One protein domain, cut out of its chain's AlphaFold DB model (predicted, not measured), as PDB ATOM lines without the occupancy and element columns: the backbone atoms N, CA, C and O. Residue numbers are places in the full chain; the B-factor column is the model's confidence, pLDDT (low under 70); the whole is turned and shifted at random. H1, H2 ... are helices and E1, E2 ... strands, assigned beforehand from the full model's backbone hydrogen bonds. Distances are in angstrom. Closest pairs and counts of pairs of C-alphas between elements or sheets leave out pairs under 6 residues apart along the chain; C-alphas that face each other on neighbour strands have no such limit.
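Overview. This is residues 2 to 67 of the 75 residues of an uncharacterized protein of Pseudoalteromonas luteoviolacea DSM 6061 (UniProt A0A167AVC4). With little regular structure, two hairpins make a small sheet, curled like part of a barrel, at one end of an elongated body; the short helix H1 and the unnamed residues 53 to 67 fill the other end. The printed part has 66 residues, 26 in named elements, in the order E1 E2 H1 E3 E4; the class is mixed. The sheet runs E1 E2 E3 E4, antiparallel. The whole is only just compact, close to loose, radius of gyration of the C-alphas 12.6 A, spanning 37 by 23 by 17 A.

Arrangement. E1, residues 9 to 13, and E2, residues 16 to 20, form a hairpin; N 11 and O 18 are 2.9 A apart. E3, residues 37 to 42, is antiparallel to E2, with N 19 and O 41 2.7 A apart. E3 and E4, residues 49 to 52, form a hairpin, with N 50 and O 40 2.8 A apart. H1, residues 28 to 33, is not on the sheet; its O i to N i+4 pairs are within hydrogen-bond range.

Along the chain. E1 begins at C-alpha 9 (137.208, 189.473, 194.495). E3 is 16.2 A long. E4 ends at C-alpha 52 (123.609, 194.442, 191.827).

Size, cuts and confidence. The printed part has no cut. Residues 2 to 4, 34 to 40, 46 and 64 to 67 have pLDDT under 70.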
ATOM      1  N   ALA A   2     126.688 178.492 199.764       64.19
ATOM      2  CA  ALA A   2     127.953 179.179 200.027       64.19
ATOM      3  C   ALA A   2     128.550 179.664 198.701       64.19
ATOM      4  O   ALA A   2     128.533 178.919 197.716       64.19
ATOM      5  N   ILE A   3     129.049 180.899 198.656       67.69
ATOM      6  CA  ILE A   3     129.693 181.420 197.455       67.69
ATOM      7  C   ILE A   3     131.115 180.829 197.356       67.69
ATOM      8  O   ILE A   3     131.846 180.805 198.349       67.69
ATOM      9  N   PRO A   4     131.546 180.316 196.185       69.88
ATOM     10  CA  PRO A   4     132.901 179.795 196.033       69.88
ATOM     11  C   PRO A   4     133.952 180.877 196.314       69.88
ATOM     12  O   PRO A   4     133.972 181.922 195.672       69.88
ATOM     13  N   LYS A   5     134.892 180.616 197.231       74.38
ATOM     14  CA  LYS A   5     135.984 181.567 197.523       74.38
ATOM     15  C   LYS A   5     136.981 181.696 196.364       74.38
ATOM     16  O   LYS A   5     137.570 182.759 196.164       74.38
ATOM     17  N   LYS A   6     137.178 180.625 195.588       78.62
ATOM     18  CA  LYS A   6     138.082 180.613 194.430       78.62
ATOM     19  C   LYS A   6     137.513 181.490 193.315       78.62
ATOM     20  O   LYS A   6     136.369 181.318 192.919       78.62
ATOM     21  N   GLY A   7     138.329 182.412 192.805       76.81
ATOM     22  CA  GLY A   7     137.903 183.360 191.771       76.81
ATOM     23  C   GLY A   7     137.089 184.543 192.301       76.81
ATOM     24  O   GLY A   7     136.739 185.416 191.514       76.81
ATOM     25  N   SER A   8     136.843 184.616 193.615       82.25
ATOM     26  CA  SER A   8     136.208 185.785 194.220       82.25
ATOM     27  C   SER A   8     137.127 187.009 194.213       82.25
ATOM     28  O   SER A   8     138.355 186.907 194.075       82.25
ATOM     29  N   ARG A   9     136.522 188.188 194.330       86.00
ATOM     30  CA  ARG A   9     137.208 189.473 194.495       86.00
ATOM     31  C   ARG A   9     136.598 190.201 195.682       86.00
ATOM     32  O   ARG A   9     135.392 190.121 195.885       86.00
ATOM     33  N   LYS A  10     137.421 190.875 196.482       87.81
ATOM     34  CA  LYS A  10     136.904 191.768 197.520       87.81
ATOM     35  C   LYS A  10     136.374 193.040 196.867       87.81
ATOM     36  O   LYS A  10     137.032 193.570 195.975       87.81
ATOM     37  N   ILE A  11     135.226 193.506 197.334       87.94
ATOM     38  CA  ILE A  11     134.648 194.808 197.004       87.94
ATOM     39  C   ILE A  11     134.144 195.478 198.276       87.94
ATOM     40  O   ILE A  11     133.863 194.797 199.266       87.94
ATOM     41  N   VAL A  12     134.019 196.799 198.228       89.44
ATOM     42  CA  VAL A  12     133.440 197.605 199.299       89.44
ATOM     43  C   VAL A  12     132.251 198.350 198.717       89.44
ATOM     44  O   VAL A  12     132.408 199.061 197.732       89.44
ATOM     45  N   VAL A  13     131.078 198.165 199.312       85.88
ATOM     46  CA  VAL A  13     129.844 198.867 198.934       85.88
ATOM     47  C   VAL A  13     129.282 199.475 200.202       85.88
ATOM     48  O   VAL A  13     129.109 198.756 201.182       85.88
ATOM     49  N   ASP A  14     129.076 200.792 200.214       88.62
ATOM     50  CA  ASP A  14     128.583 201.534 201.382       88.62
ATOM     51  C   ASP A  14     129.355 201.215 202.677       88.62
ATOM     52  O   ASP A  14     128.780 200.965 203.734       88.62
ATOM     53  N   SER A  15     130.688 201.169 202.580       89.31
ATOM     54  CA  SER A  15     131.599 200.803 203.681       89.31
ATOM     55  C   SER A  15     131.474 199.359 204.197       89.31
ATOM     56  O   SER A  15     132.117 199.011 205.185       89.31
ATOM     57  N   VAL A  16     130.718 198.492 203.519       88.38
ATOM     58  CA  VAL A  16     130.589 197.068 203.848       88.38
ATOM     59  C   VAL A  16     131.449 196.225 202.906       88.38
ATOM     60  O   VAL A  16     131.364 196.340 201.681       88.38
ATOM     61  N   GLU A  17     132.286 195.350 203.472       89.44
ATOM     62  CA  GLU A  17     133.102 194.415 202.691       89.44
ATOM     63  C   GLU A  17     132.287 193.212 202.201       89.44
ATOM     64  O   GLU A  17     131.743 192.424 202.986       89.44
ATOM     65  N   TYR A  18     132.326 192.983 200.889       87.44
ATOM     66  CA  TYR A  18     131.778 191.789 200.258       87.44
ATOM     67  C   TYR A  18     132.842 191.022 199.467       87.44
ATOM     68  O   TYR A  18     133.844 191.562 198.996       87.44
ATOM     69  N   ARG A  19     132.604 189.725 199.276       86.44
ATOM     70  CA  ARG A  19     133.261 188.892 198.271       86.44
ATOM     71  C   ARG A  19     132.363 188.771 197.053       86.44
ATOM     72  O   ARG A  19     131.398 188.011 197.060       86.44
ATOM     73  N   TRP A  20     132.722 189.482 195.994       84.12
ATOM     74  CA  TRP A  20     132.119 189.351 194.677       84.12
ATOM     75  C   TRP A  20     132.461 187.986 194.078       84.12
ATOM     76  O   TRP A  20     133.642 187.645 193.955       84.12
ATOM     77  N   THR A  21     131.453 187.251 193.592       81.31
ATOM     78  CA  THR A  21     131.667 186.233 192.546       81.31
ATOM     79  C   THR A  21     130.718 186.394 191.370       81.31
ATOM     80  O   THR A  21     129.565 186.789 191.523       81.31
ATOM     81  N   ILE A  22     131.216 186.061 190.183       77.56
ATOM     82  CA  ILE A  22     130.395 185.919 188.987       77.56
ATOM     83  C   ILE A  22     130.244 184.424 188.716       77.56
ATOM     84  O   ILE A  22     131.234 183.692 188.678       77.56
ATOM     85  N   ARG A  23     129.007 183.953 188.519       78.81
ATOM     86  CA  ARG A  23     128.775 182.575 188.068       78.81
ATOM     87  C   ARG A  23     129.407 182.362 186.691       78.81
ATOM     88  O   ARG A  23     129.288 183.207 185.807       78.81
ATOM     89  N   SER A  24     130.023 181.196 186.499       80.62
ATOM     90  CA  SER A  24     130.604 180.819 185.203       80.62
ATOM     91  C   SER A  24     129.556 180.633 184.104       80.62
ATOM     92  O   SER A  24     129.908 180.732 182.937       80.62
ATOM     93  N   LYS A  25     128.304 180.324 184.460       84.25
ATOM     94  CA  LYS A  25     127.173 180.264 183.529       84.25
ATOM     95  C   LYS A  25     126.104 181.257 183.976       84.25
ATOM     96  O   LYS A  25     125.877 181.353 185.192       84.25
ATOM     97  N   PRO A  26     125.438 181.953 183.042       83.50
ATOM     98  CA  PRO A  26     124.334 182.826 183.387       83.50
ATOM     99  C   PRO A  26     123.207 182.003 184.014       83.50
ATOM    100  O   PRO A  26     122.995 180.832 183.687       83.50
ATOM    101  N   THR A  27     122.462 182.617 184.928       83.31
ATOM    102  CA  THR A  27     121.126 182.104 185.256       83.31
ATOM    103  C   THR A  27     120.210 182.248 184.043       83.31
ATOM    104  O   THR A  27     120.493 183.043 183.146       83.31
ATOM    105  N   TYR A  28     119.086 181.528 184.024       86.00
ATOM    106  CA  TYR A  28     118.116 181.636 182.931       86.00
ATOM    107  C   TYR A  28     117.716 183.095 182.663       86.00
ATOM    108  O   TYR A  28     117.768 183.552 181.528       86.00
ATOM    109  N   SER A  29     117.424 183.866 183.714       81.50
ATOM    110  CA  SER A  29     117.034 185.271 183.575       81.50
ATOM    111  C   SER A  29     118.163 186.177 183.074       81.50
ATOM    112  O   SER A  29     117.907 187.125 182.338       81.50
ATOM    113  N   GLN A  30     119.413 185.885 183.434       81.81
ATOM    114  CA  GLN A  30     120.575 186.616 182.922       81.81
ATOM    115  C   GLN A  30     120.875 186.268 181.459       81.81
ATOM    116  O   GLN A  30     121.267 187.147 180.697       81.81
ATOM    117  N   GLY A  31     120.669 185.009 181.065       85.31
ATOM    118  CA  GLY A  31     120.870 184.546 179.694       85.31
ATOM    119  C   GLY A  31     119.783 185.043 178.744       85.31
ATOM    120  O   GLY A  31     120.097 185.534 177.665       85.31
ATOM    121  N   ALA A  32     118.518 184.958 179.160       85.31
ATOM    122  CA  ALA A  32     117.364 185.246 178.313       85.31
ATOM    123  C   ALA A  32     116.838 186.686 178.406       85.31
ATOM    124  O   ALA A  32     116.091 187.092 177.530       85.31
ATOM    125  N   PHE A  33     117.166 187.468 179.443       76.62
ATOM    126  CA  PHE A  33     116.550 188.797 179.625       76.62
ATOM    127  C   PHE A  33     117.523 189.906 180.040       76.62
ATOM    128  O   PHE A  33     117.079 191.009 180.335       76.62
ATOM    129  N   GLY A  34     118.836 189.641 180.110       68.00
ATOM    130  CA  GLY A  34     119.813 190.647 180.555       68.00
ATOM    131  C   GLY A  34     119.572 191.148 181.987       68.00
ATOM    132  O   GLY A  34     119.926 192.274 182.312       68.00
ATOM    133  N   ASN A  35     118.928 190.326 182.823       69.25
ATOM    134  CA  ASN A  35     118.448 190.704 184.152       69.25
ATOM    135  C   ASN A  35     119.600 190.921 185.164       69.25
ATOM    136  O   ASN A  35     120.740 190.533 184.899       69.25
ATOM    137  N   ASN A  36     119.281 191.479 186.341       67.94
ATOM    138  CA  ASN A  36     120.228 191.847 187.405       67.94
ATOM    139  C   ASN A  36     121.360 190.822 187.625       67.94
ATOM    140  O   ASN A  36     121.164 189.598 187.671       67.94
ATOM    141  N   MET A  37     122.572 191.333 187.826       69.56
ATOM    142  CA  MET A  37     123.755 190.528 188.107       69.56
ATOM    143  C   MET A  37     123.808 190.123 189.586       69.56
ATOM    144  O   MET A  37     123.401 190.845 190.492       69.56
ATOM    145  N   THR A  38     124.320 188.927 189.851       69.19
ATOM    146  CA  THR A  38     124.367 188.328 191.196       69.19
ATOM    147  C   THR A  38     125.669 187.534 191.328       69.19
ATOM    148  O   THR A  38     126.114 186.941 190.349       69.19
ATOM    149  N   ALA A  39     126.364 187.447 192.462       61.59
ATOM    150  CA  ALA A  39     126.033 187.725 193.856       61.59
ATOM    151  C   ALA A  39     127.348 187.990 194.619       61.59
ATOM    152  O   ALA A  39     128.360 187.335 194.338       61.59
ATOM    153  N   ALA A  40     127.335 188.891 195.602       67.81
ATOM    154  CA  ALA A  40     128.445 189.031 196.543       67.81
ATOM    155  C   ALA A  40     128.010 188.591 197.946       67.81
ATOM    156  O   ALA A  40     126.899 188.899 198.356       67.81
ATOM    157  N   GLU A  41     128.837 187.844 198.676       77.94
ATOM    158  CA  GLU A  41     128.558 187.491 200.079       77.94
ATOM    159  C   GLU A  41     129.319 188.420 201.013       77.94
ATOM    160  O   GLU A  41     130.381 188.912 200.637       77.94
ATOM    161  N   LEU A  42     128.823 188.648 202.230       78.81
ATOM    162  CA  LEU A  42     129.597 189.392 203.225       78.81
ATOM    163  C   LEU A  42     130.961 188.713 203.422       78.81
ATOM    164  O   LEU A  42     131.038 187.492 203.591       78.81
ATOM    165  N   ALA A  43     132.043 189.490 203.415       74.56
ATOM    166  CA  ALA A  43     133.387 188.924 203.491       74.56
ATOM    167  C   ALA A  43     133.624 188.139 204.797       74.56
ATOM    168  O   ALA A  43     134.320 187.111 204.785       74.56
ATOM    169  N   GLU A  44     133.008 188.604 205.886       74.12
ATOM    170  CA  GLU A  44     133.156 188.063 207.240       74.12
ATOM    171  C   GLU A  44     132.095 187.019 207.619       74.12
ATOM    172  O   GLU A  44     132.371 186.145 208.439       74.12
ATOM    173  N   LYS A  45     130.898 187.054 207.013       71.50
ATOM    174  CA  LYS A  45     129.775 186.180 207.396       71.50
ATOM    175  C   LYS A  45     129.029 185.628 206.183       71.50
ATOM    176  O   LYS A  45     128.376 186.356 205.444       71.50
ATOM    177  N   SER A  46     129.042 184.306 206.024       68.81
ATOM    178  CA  SER A  46     128.218 183.660 204.998       68.81
ATOM    179  C   SER A  46     126.728 183.804 205.338       68.81
ATOM    180  O   SER A  46     126.338 183.671 206.500       68.81
ATOM    181  N   GLY A  47     125.896 184.072 204.329       71.88
ATOM    182  CA  GLY A  47     124.430 184.097 204.450       71.88
ATOM    183  C   GLY A  47     123.760 185.420 204.070       71.88
ATOM    184  O   GLY A  47     122.576 185.406 203.751       71.88
ATOM    185  N   ALA A  48     124.500 186.532 204.028       74.12
ATOM    186  CA  ALA A  48     124.019 187.790 203.457       74.12
ATOM    187  C   ALA A  48     124.526 187.931 202.017       74.12
ATOM    188  O   ALA A  48     125.716 187.727 201.772       74.12
ATOM    189  N   VAL A  49     123.628 188.255 201.081       76.44
ATOM    190  CA  VAL A  49     123.936 188.366 199.650       76.44
ATOM    191  C   VAL A  49     123.604 189.767 199.141       76.44
ATOM    192  O   VAL A  49     122.482 190.233 199.308       76.44
ATOM    193  N   LEU A  50     124.566 190.403 198.478       80.75
ATOM    194  CA  LEU A  50     124.393 191.621 197.695       80.75
ATOM    195  C   LEU A  50     124.013 191.259 196.250       80.75
ATOM    196  O   LEU A  50     124.687 190.450 195.600       80.75
ATOM    197  N   SER A  51     122.937 191.873 195.757       78.50
ATOM    198  CA  SER A  51     122.473 191.799 194.367       78.50
ATOM    199  C   SER A  51     122.667 193.161 193.710       78.50
ATOM    200  O   SER A  51     122.296 194.167 194.304       78.50
ATOM    201  N   ILE A  52     123.222 193.194 192.497       77.56
ATOM    202  CA  ILE A  52     123.609 194.442 191.827       77.56
ATOM    203  C   ILE A  52     122.938 194.501 190.461       77.56
ATOM    204  O   ILE A  52     123.064 193.588 189.642       77.56
ATOM    205  N   ALA A  53     122.202 195.576 190.221       77.06
ATOM    206  CA  ALA A  53     121.594 195.850 188.932       77.06
ATOM    207  C   ALA A  53     122.567 196.684 188.092       77.06
ATOM    208  O   ALA A  53     122.911 197.797 188.482       77.06
ATOM    209  N   PHE A  54     123.007 196.149 186.954       75.62
ATOM    210  CA  PHE A  54     123.744 196.915 185.949       75.62
ATOM    211  C   PHE A  54     122.796 197.278 184.812       75.62
ATOM    212  O   PHE A  54     121.840 196.554 184.541       75.62
ATOM    213  N   LEU A  55     123.080 198.388 184.129       74.25
ATOM    214  CA  LEU A  55     122.313 198.816 182.954       74.25
ATOM    215  C   LEU A  55     122.568 197.928 181.725       74.25
ATOM    216  O   LEU A  55     121.808 197.980 180.763       74.25
ATOM    217  N   TRP A  56     123.633 197.123 181.748       73.75
ATOM    218  CA  TRP A  56     124.005 196.202 180.680       73.75
ATOM    219  C   TRP A  56     123.898 194.738 181.121       73.75
ATOM    220  O   TRP A  56     124.091 194.392 182.289       73.75
ATOM    221  N   GLY A  57     123.590 193.870 180.154       74.69
ATOM    222  CA  GLY A  57     123.539 192.422 180.347       74.69
ATOM    223  C   GLY A  57     124.928 191.781 180.391       74.69
ATOM    224  O   GLY A  57     125.946 192.411 180.117       74.69
ATOM    225  N   ARG A  58     124.977 190.484 180.713       77.25
ATOM    226  CA  ARG A  58     126.225 189.710 180.640       77.25
ATOM    227  C   ARG A  58     126.699 189.562 179.198       77.25
ATOM    228  O   ARG A  58     125.871 189.378 178.313       77.25
ATOM    229  N   CYS A  59     128.011 189.512 178.989       79.69
ATOM    230  CA  CYS A  59     128.597 189.250 177.670       79.69
ATOM    231  C   CYS A  59     128.247 187.863 177.098       79.69
ATOM    232  O   CYS A  59     128.221 187.695 175.889       79.69
ATOM    233  N   ASP A  60     127.934 186.878 177.946       80.50
ATOM    234  CA  ASP A  60     127.534 185.516 177.556       80.50
ATOM    235  C   ASP A  60     126.003 185.314 177.538       80.50
ATOM    236  O   ASP A  60     125.514 184.187 177.680       80.50
ATOM    237  N   ASN A  61     125.229 186.400 177.403       82.94
ATOM    238  CA  ASN A  61     123.779 186.305 177.234       82.94
ATOM    239  C   ASN A  61     123.412 185.667 175.880       82.94
ATOM    240  O   ASN A  61     124.184 185.693 174.926       82.94
ATOM    241  N   TRP A  62     122.216 185.093 175.789       85.38
ATOM    242  CA  TRP A  62     121.777 184.339 174.610       85.38
ATOM    243  C   TRP A  62     121.120 185.211 173.535       85.38
ATOM    244  O   TRP A  62     120.807 184.704 172.463       85.38
ATOM    245  N   ILE A  63     120.872 186.491 173.826       78.31
ATOM    246  CA  ILE A  63     120.075 187.398 172.982       78.31
ATOM    247  C   ILE A  63     120.952 188.435 172.245       78.31
ATOM    248  O   ILE A  63     120.463 189.148 171.378       78.31
ATOM    249  N   GLY A  64     122.265 188.468 172.499       63.72
ATOM    250  CA  GLY A  64     123.228 189.274 171.740       63.72
ATOM    251  C   GLY A  64     123.304 190.753 172.143       63.72
ATOM    252  O   GLY A  64     123.458 191.608 171.278       63.72
ATOM    253  N   ASN A  65     123.185 191.081 173.436       62.91
ATOM    254  CA  ASN A  65     123.386 192.462 173.922       62.91
ATOM    255  C   ASN A  65     124.868 192.859 174.099       62.91
ATOM    256  O   ASN A  65     125.725 191.991 174.251       62.91
ATOM    257  N   LEU A  66     125.116 194.181 174.134       57.81
ATOM    258  CA  LEU A  66     126.423 194.857 174.239       57.81
ATOM    259  C   LEU A  66     127.432 194.115 175.142       57.81
ATOM    260  O   LEU A  66     127.190 193.886 176.327       57.81
ATOM    261  N   GLU A  67     128.584 193.781 174.566       64.50
ATOM    262  CA  GLU A  67     129.574 192.834 175.095       64.50
ATOM    263  C   GLU A  67     130.543 193.440 176.127       64.50
ATOM    264  O   GLU A  67     131.753 193.223 176.054       64.50
TER     265      GLU A  67